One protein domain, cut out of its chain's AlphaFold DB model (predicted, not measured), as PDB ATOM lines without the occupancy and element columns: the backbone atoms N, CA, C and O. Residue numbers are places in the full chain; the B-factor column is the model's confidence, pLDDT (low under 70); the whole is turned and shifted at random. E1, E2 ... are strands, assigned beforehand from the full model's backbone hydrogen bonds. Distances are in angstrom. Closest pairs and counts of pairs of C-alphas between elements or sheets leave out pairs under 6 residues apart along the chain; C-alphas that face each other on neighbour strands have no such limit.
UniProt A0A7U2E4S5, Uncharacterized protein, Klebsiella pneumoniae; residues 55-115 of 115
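This is residues 55 to 115 of the 115 residues of an uncharacterized protein of Klebsiella pneumoniae (UniProt A0A7U2E4S5). Little of this model is regular structure: one strongly twisted sheet in which E1, E2 and E3 zigzag side by side, with short E4 beside E3. The printed part has 61 residues, under half in named elements, and is all strand: four antiparallel strands, ordered E1, E2, E3, E4, and no named helix. It is compact, radius of gyration of the C-alphas 11.9 A, spanning 34 by 25 by 25 A.

From first to last C-alpha, E2, residues 78 to 84, measures 19.3 A; E3, residues 87 to 92, 16.9 A; E1, residues 67 to 72, 16.3 A, from (19.203, -54.481, -7.813); E4, residues 106 to 108, 6.5 A, to (15.485, -39.951, -9.424).

The strands form a meander, each the antiparallel neighbour of the one before. Within hydrogen-bond range are, for instance, N 69 and O 81 in hairpin E1 and E2, 2.9 A, and N 88 and O 107 in hairpin E3 and E4, 2.8 A.

The C-alphas farthest apart are those of Thr 76 and Ile 115, 34.2 A. The printed part has no cut; the link E3 to E4 is long. Residues 112 to 115 have pLDDT under 70.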
ATOM      1  N   TYR A  55      30.719 -54.977   6.125       89.00
ATOM      2  CA  TYR A  55      29.431 -54.296   6.079       89.00
ATOM      3  C   TYR A  55      29.661 -52.827   5.731       89.00
ATOM      4  O   TYR A  55      30.416 -52.148   6.423       89.00
ATOM      5  N   VAL A  56      29.038 -52.372   4.646       87.38
ATOM      6  CA  VAL A  56      29.198 -51.004   4.130       87.38
ATOM      7  C   VAL A  56      27.961 -50.148   4.424       87.38
ATOM      8  O   VAL A  56      28.083 -48.962   4.699       87.38
ATOM      9  N   GLY A  57      26.774 -50.750   4.435       87.31
ATOM     10  CA  GLY A  57      25.518 -50.073   4.735       87.31
ATOM     11  C   GLY A  57      24.321 -50.890   4.262       87.31
ATOM     12  O   GLY A  57      24.482 -51.918   3.601       87.31
ATOM     13  N   SER A  58      23.124 -50.430   4.612       87.56
ATOM     14  CA  SER A  58      21.861 -50.962   4.103       87.56
ATOM     15  C   SER A  58      21.371 -50.136   2.911       87.56
ATOM     16  O   SER A  58      21.681 -48.949   2.800       87.56
ATOM     17  N   VAL A  59      20.580 -50.766   2.041       86.81
ATOM     18  CA  VAL A  59      19.810 -50.072   0.992       86.81
ATOM     19  C   VAL A  59      18.792 -49.115   1.618       86.81
ATOM     20  O   VAL A  59      18.464 -49.268   2.799       86.81
ATOM     21  N   LYS A  60      18.284 -48.148   0.836       84.69
ATOM     22  CA  LYS A  60      17.304 -47.148   1.318       84.69
ATOM     23  C   LYS A  60      16.116 -47.805   2.018       84.69
ATOM     24  O   LYS A  60      15.871 -47.552   3.189       84.69
ATOM     25  N   GLU A  61      15.436 -48.682   1.288       83.19
ATOM     26  CA  GLU A  61      14.252 -49.402   1.735       83.19
ATOM     27  C   GLU A  61      14.507 -50.900   1.621       83.19
ATOM     28  O   GLU A  61      14.406 -51.501   0.554       83.19
ATOM     29  N   SER A  62      14.844 -51.530   2.748       82.06
ATOM     30  CA  SER A  62      15.105 -52.980   2.794       82.06
ATOM     31  C   SER A  62      13.834 -53.830   2.638       82.06
ATOM     32  O   SER A  62      13.909 -55.057   2.592       82.06
ATOM     33  N   THR A  63      12.665 -53.190   2.579       84.38
ATOM     34  CA  THR A  63      11.355 -53.814   2.349       84.38
ATOM     35  C   THR A  63      11.099 -54.105   0.870       84.38
ATOM     36  O   THR A  63      10.257 -54.944   0.547       84.38
ATOM     37  N   GLN A  64      11.824 -53.438  -0.031       81.62
ATOM     38  CA  GLN A  64      11.637 -53.531  -1.472       81.62
ATOM     39  C   GLN A  64      12.800 -54.273  -2.132       81.62
ATOM     40  O   GLN A  64      13.920 -54.335  -1.623       81.62
ATOM     41  N   ARG A  65      12.531 -54.875  -3.295       82.88
ATOM     42  CA  ARG A  65      13.572 -55.529  -4.088       82.88
ATOM     43  C   ARG A  65      14.441 -54.461  -4.746       82.88
ATOM     44  O   ARG A  65      13.944 -53.666  -5.534       82.88
ATOM     45  N   VAL A  66      15.736 -54.509  -4.462       87.62
ATOM     46  CA  VAL A  66      16.747 -53.599  -5.007       87.62
ATOM     47  C   VAL A  66      17.758 -54.404  -5.820       87.62
ATOM     48  O   VAL A  66      18.108 -55.530  -5.450       87.62
ATOM     49  N   TRP A  67      18.216 -53.848  -6.939       87.75
ATOM     50  CA  TRP A  67      19.203 -54.481  -7.813       87.75
ATOM     51  C   TRP A  67      20.546 -53.768  -7.693       87.75
ATOM     52  O   TRP A  67      20.611 -52.545  -7.743       87.75
ATOM     53  N   LEU A  68      21.628 -54.534  -7.556       89.88
ATOM     54  CA  LEU A  68      22.989 -54.001  -7.559       89.88
ATOM     55  C   LEU A  68      23.659 -54.332  -8.892       89.88
ATOM     56  O   LEU A  68      23.717 -55.502  -9.273       89.88
ATOM     57  N   SER A  69      24.192 -53.320  -9.572       91.88
ATOM     58  CA  SER A  69      24.972 -53.495 -10.800       91.88
ATOM     59  C   SER A  69      26.331 -52.825 -10.673       91.88
ATOM     60  O   SER A  69      26.433 -51.681 -10.240       91.88
ATOM     61  N   SER A  70      27.390 -53.522 -11.077       92.19
ATOM     62  CA  SER A  70      28.726 -52.934 -11.169       92.19
ATOM     63  C   SER A  70      28.827 -52.047 -12.407       92.19
ATOM     64  O   SER A  70      28.523 -52.502 -13.511       92.19
ATOM     65  N   PHE A  71      29.311 -50.822 -12.234       90.94
ATOM     66  CA  PHE A  71      29.656 -49.917 -13.319       90.94
ATOM     67  C   PHE A  71      31.117 -49.501 -13.175       90.94
ATOM     68  O   PHE A  71      31.521 -48.954 -12.153       90.94
ATOM     69  N   GLN A  72      31.920 -49.772 -14.196       91.69
ATOM     70  CA  GLN A  72      33.325 -49.398 -14.209       91.69
ATOM     71  C   GLN A  72      33.540 -48.338 -15.281       91.69
ATOM     72  O   GLN A  72      33.399 -48.628 -16.467       91.69
ATOM     73  N   PHE A  73      33.879 -47.123 -14.854       88.88
ATOM     74  CA  PHE A  73      34.215 -46.039 -15.770       88.88
ATOM     75  C   PHE A  73      35.692 -46.106 -16.175       88.88
ATOM     76  O   PHE A  73      36.026 -45.955 -17.349       88.88
ATOM     77  N   SER A  74      36.578 -46.399 -15.216       91.00
ATOM     78  CA  SER A  74      38.019 -46.522 -15.453       91.00
ATOM     79  C   SER A  74      38.668 -47.578 -14.547       91.00
ATOM     80  O   SER A  74      38.006 -48.279 -13.778       91.00
ATOM     81  N   THR A  75      39.988 -47.743 -14.639       86.81
ATOM     82  CA  THR A  75      40.746 -48.621 -13.728       86.81
ATOM     83  C   THR A  75      40.782 -48.097 -12.294       86.81
ATOM     84  O   THR A  75      40.960 -48.892 -11.374       86.81
ATOM     85  N   THR A  76      40.609 -46.789 -12.099       89.06
ATOM     86  CA  THR A  76      40.599 -46.139 -10.782       89.06
ATOM     87  C   THR A  76      39.189 -45.873 -10.271       89.06
ATOM     88  O   THR A  76      38.987 -45.777  -9.064       89.06
ATOM     89  N   GLU A  77      38.210 -45.777 -11.170       89.00
ATOM     90  CA  GLU A  77      36.835 -45.409 -10.848       89.00
ATOM     91  C   GLU A  77      35.879 -46.555 -11.180       89.00
ATOM     92  O   GLU A  77      35.469 -46.767 -12.327       89.00
ATOM     93  N   ALA A  78      35.531 -47.303 -10.134       91.94
ATOM     94  CA  ALA A  78      34.536 -48.359 -10.174       91.94
ATOM     95  C   ALA A  78      33.451 -48.080  -9.133       91.94
ATOM     96  O   ALA A  78      33.736 -47.888  -7.950       91.94
ATOM     97  N   PHE A  79      32.205 -48.094  -9.587       92.06
ATOM     98  CA  PHE A  79      31.021 -47.827  -8.791       92.06
ATOM     99  C   PHE A  79      30.135 -49.068  -8.724       92.06
ATOM    100  O   PHE A  79      30.087 -49.890  -9.645       92.06
ATOM    101  N   ILE A  80      29.386 -49.187  -7.634       92.50
ATOM    102  CA  ILE A  80      28.237 -50.085  -7.566       92.50
ATOM    103  C   ILE A  80      26.991 -49.209  -7.581       92.50
ATOM    104  O   ILE A  80      26.839 -48.319  -6.746       92.50
ATOM    105  N   LEU A  81      26.121 -49.459  -8.553       91.25
ATOM    106  CA  LEU A  81      24.839 -48.792  -8.711       91.25
ATOM    107  C   LEU A  81      23.769 -49.598  -7.988       91.25
ATOM    108  O   LEU A  81      23.594 -50.789  -8.253       91.25
ATOM    109  N   GLU A  82      23.058 -48.939  -7.089       91.06
ATOM    110  CA  GLU A  82      21.883 -49.459  -6.407       91.06
ATOM    111  C   GLU A  82      20.634 -48.936  -7.104       91.06
ATOM    112  O   GLU A  82      20.313 -47.759  -6.987       91.06
ATOM    113  N   PHE A  83      19.932 -49.815  -7.814       88.88
ATOM    114  CA  PHE A  83      18.657 -49.530  -8.462       88.88
ATOM    115  C   PHE A  83      17.512 -49.920  -7.531       88.88
ATOM    116  O   PHE A  83      17.214 -51.111  -7.366       88.88
ATOM    117  N   GLY A  84      16.884 -48.916  -6.930       86.44
ATOM    118  CA  GLY A  84      15.625 -49.065  -6.215       86.44
ATOM    119  C   GLY A  84      14.447 -48.511  -7.019       86.44
ATOM    120  O   GLY A  84      14.635 -47.978  -8.114       86.44
ATOM    121  N   PRO A  85      13.214 -48.651  -6.511       87.50
ATOM    122  CA  PRO A  85      12.050 -48.055  -7.151       87.50
ATOM    123  C   PRO A  85      12.186 -46.539  -7.169       87.50
ATOM    124  O   PRO A  85      12.293 -45.915  -6.119       87.50
ATOM    125  N   GLU A  86      12.170 -45.969  -8.370       88.31
ATOM    126  CA  GLU A  86      12.226 -44.525  -8.612       88.31
ATOM    127  C   GLU A  86      13.537 -43.840  -8.187       88.31
ATOM    128  O   GLU A  86      13.639 -42.614  -8.242       88.31
ATOM    129  N   TYR A  87      14.585 -44.596  -7.832       89.75
ATOM    130  CA  TYR A  87      15.867 -44.022  -7.418       89.75
ATOM    131  C   TYR A  87      17.078 -44.875  -7.815       89.75
ATOM    132  O   TYR A  87      17.024 -46.106  -7.853       89.75
ATOM    133  N   ILE A  88      18.209 -44.208  -8.044       90.38
ATOM    134  CA  ILE A  88      19.533 -44.830  -8.138       90.38
ATOM    135  C   ILE A  88      20.463 -44.205  -7.102       90.38
ATOM    136  O   ILE A  88      20.549 -42.981  -7.009       90.38
ATOM    137  N   ARG A  89      21.189 -45.045  -6.359       90.62
ATOM    138  CA  ARG A  89      22.267 -44.633  -5.445       90.62
ATOM    139  C   ARG A  89      23.610 -45.196  -5.881       90.62
ATOM    140  O   ARG A  89      23.681 -46.239  -6.533       90.62
ATOM    141  N   PHE A  90      24.679 -44.515  -5.484       92.19
ATOM    142  CA  PHE A  90      26.041 -44.847  -5.885       92.19
ATOM    143  C   PHE A  90      26.878 -45.239  -4.673       92.19
ATOM    144  O   PHE A  90      26.888 -44.557  -3.647       92.19
ATOM    145  N   TRP A  91      27.621 -46.328  -4.819       91.81
ATOM    146  CA  TRP A  91      28.595 -46.784  -3.838       91.81
ATOM    147  C   TRP A  91      29.987 -46.739  -4.456       91.81
ATOM    148  O   TRP A  91      30.202 -47.249  -5.560       91.81
ATOM    149  N   PHE A  92      30.932 -46.153  -3.729       90.88
ATOM    150  CA  PHE A  92      32.314 -45.960  -4.157       90.88
ATOM    151  C   PHE A  92      33.254 -46.235  -2.985       90.88
ATOM    152  O   PHE A  92      32.963 -45.831  -1.866       90.88
ATOM    153  N   ASN A  93      34.366 -46.944  -3.210       88.06
ATOM    154  CA  ASN A  93      35.408 -47.183  -2.196       88.06
ATOM    155  C   ASN A  93      34.896 -47.598  -0.801       88.06
ATOM    156  O   ASN A  93      35.373 -47.117   0.222       88.06
ATOM    157  N   HIS A  94      33.946 -48.536  -0.754       86.19
ATOM    158  CA  HIS A  94      33.354 -49.033   0.496       86.19
ATOM    159  C   HIS A  94      32.554 -47.990   1.296       86.19
ATOM    160  O   HIS A  94      32.365 -48.178   2.496       86.19
ATOM    161  N   THR A  95      32.051 -46.931   0.655       87.44
ATOM    162  CA  THR A  95      31.114 -45.963   1.247       87.44
ATOM    163  C   THR A  95      30.000 -45.598   0.258       87.44
ATOM    164  O   THR A  95      30.082 -45.904  -0.934       87.44
ATOM    165  N   GLN A  96      28.933 -44.961   0.748       88.50
ATOM    166  CA  GLN A  96      27.973 -44.279  -0.128       88.50
ATOM    167  C   GLN A  96      28.619 -43.010  -0.677       88.50
ATOM    168  O   GLN A  96      29.356 -42.332   0.045       88.50
ATOM    169  N   LEU A  97      28.372 -42.720  -1.950       90.00
ATOM    170  CA  LEU A  97      28.828 -41.483  -2.566       90.00
ATOM    171  C   LEU A  97      27.943 -40.329  -2.084       90.00
ATOM    172  O   LEU A  97      26.716 -40.461  -2.031       90.00
ATOM    173  N   LEU A  98      28.578 -39.222  -1.716       90.75
ATOM    174  CA  LEU A  98      27.911 -38.010  -1.260       90.75
ATOM    175  C   LEU A  98      28.011 -36.934  -2.342       90.75
ATOM    176  O   LEU A  98      28.977 -36.918  -3.105       90.75
ATOM    177  N   ASP A  99      27.003 -36.076  -2.397       87.69
ATOM    178  CA  ASP A  99      26.982 -34.860  -3.208       87.69
ATOM    179  C   ASP A  99      27.754 -33.720  -2.510       87.69
ATOM    180  O   ASP A  99      28.136 -33.851  -1.340       87.69
ATOM    181  N   ASP A 100      27.947 -32.590  -3.193       89.06
ATOM    182  CA  ASP A 100      28.688 -31.421  -2.684       89.06
ATOM    183  C   ASP A 100      28.089 -30.861  -1.375       89.06
ATOM    184  O   ASP A 100      28.814 -30.381  -0.501       89.06
ATOM    185  N   ASP A 101      26.774 -31.014  -1.189       89.12
ATOM    186  CA  ASP A 101      26.034 -30.638   0.026       89.12
ATOM    187  C   ASP A 101      26.066 -31.714   1.135       89.12
ATOM    188  O   ASP A 101      25.303 -31.651   2.103       89.12
ATOM    189  N   ASN A 102      26.934 -32.725   1.011       85.62
ATOM    190  CA  ASN A 102      27.111 -33.823   1.969       85.62
ATOM    191  C   ASN A 102      25.858 -34.711   2.165       85.62
ATOM    192  O   ASN A 102      25.730 -35.425   3.163       85.62
ATOM    193  N   ASN A 103      24.938 -34.685   1.200       87.88
ATOM    194  CA  ASN A 103      23.784 -35.580   1.126       87.88
ATOM    195  C   ASN A 103      24.133 -36.838   0.323       87.88
ATOM    196  O   ASN A 103      25.019 -36.810  -0.524       87.88
ATOM    197  N   ILE A 104      23.431 -37.949   0.560       87.62
ATOM    198  CA  ILE A 104      23.600 -39.172  -0.244       87.62
ATOM    199  C   ILE A 104      23.234 -38.860  -1.695       87.62
ATOM    200  O   ILE A 104      22.120 -38.401  -1.951       87.62
ATOM    201  N   LEU A 105      24.141 -39.156  -2.631       89.31
ATOM    202  CA  LEU A 105      23.877 -38.948  -4.050       89.31
ATOM    203  C   LEU A 105      22.783 -39.916  -4.517       89.31
ATOM    204  O   LEU A 105      22.988 -41.132  -4.607       89.31
ATOM    205  N   GLU A 106      21.622 -39.350  -4.824       89.25
ATOM    206  CA  GLU A 106      20.444 -40.064  -5.298       89.25
ATOM    207  C   GLU A 106      19.956 -39.431  -6.601       89.25
ATOM    208  O   GLU A 106      19.673 -38.237  -6.659       89.25
ATOM    209  N   VAL A 107      19.850 -40.244  -7.651       90.06
ATOM    210  CA  VAL A 107      19.296 -39.814  -8.938       90.06
ATOM    211  C   VAL A 107      17.872 -40.357  -9.056       90.06
ATOM    212  O   VAL A 107      17.699 -41.580  -9.009       90.06
ATOM    213  N   PRO A 108      16.851 -39.495  -9.220       89.94
ATOM    214  CA  PRO A 108      15.485 -39.951  -9.424       89.94
ATOM    215  C   PRO A 108      15.374 -40.641 -10.782       89.94
ATOM    216  O   PRO A 108      15.906 -40.165 -11.788       89.94
ATOM    217  N   THR A 109      14.666 -41.764 -10.824       86.06
ATOM    218  CA  THR A 109      14.410 -42.485 -12.073       86.06
ATOM    219  C   THR A 109      12.918 -42.636 -12.324       86.06
ATOM    220  O   THR A 109      12.148 -42.788 -11.382       86.06
ATOM    221  N   PRO A 110      12.477 -42.638 -13.591       83.81
ATOM    222  CA  PRO A 110      11.064 -42.805 -13.919       83.81
ATOM    223  C   PRO A 110      10.596 -44.268 -13.815       83.81
ATOM    224  O   PRO A 110       9.487 -44.591 -14.231       83.81
ATOM    225  N   TRP A 111      11.452 -45.185 -13.353       77.62
ATOM    226  CA  TRP A 111      11.186 -46.620 -13.372       77.62
ATOM    227  C   TRP A 111      10.699 -47.077 -11.995       77.62
ATOM    228  O   TRP A 111      11.459 -47.123 -11.029       77.62
ATOM    229  N   GLY A 112       9.415 -47.428 -11.925       69.00
ATOM    230  CA  GLY A 112       8.826 -48.111 -10.775       69.00
ATOM    231  C   GLY A 112       9.164 -49.608 -10.758       69.00
ATOM    232  O   GLY A 112       9.621 -50.162 -11.757       69.00
ATOM    233  N   LEU A 113       8.933 -50.260  -9.611       56.28
ATOM    234  CA  LEU A 113       9.167 -51.693  -9.381       56.28
ATOM    235  C   LEU A 113       8.591 -52.559 -10.519       56.28
ATOM    236  O   LEU A 113       7.393 -52.830 -10.561       56.28
ATOM    237  N   VAL A 114       9.457 -53.039 -11.416       54.06
ATOM    238  CA  VAL A 114       9.136 -54.177 -12.282       54.06
ATOM    239  C   VAL A 114       9.379 -55.425 -11.438       54.06
ATOM    240  O   VAL A 114      10.526 -55.788 -11.163       54.06
ATOM    241  N   ILE A 115       8.284 -55.988 -10.928       54.66
ATOM    242  CA  ILE A 115       8.260 -57.215 -10.117       54.66
ATOM    243  C   ILE A 115       8.654 -58.406 -10.990       54.66
ATOM    244  O   ILE A 115       8.051 -58.551 -12.076       54.66
TER     245      ILE A 115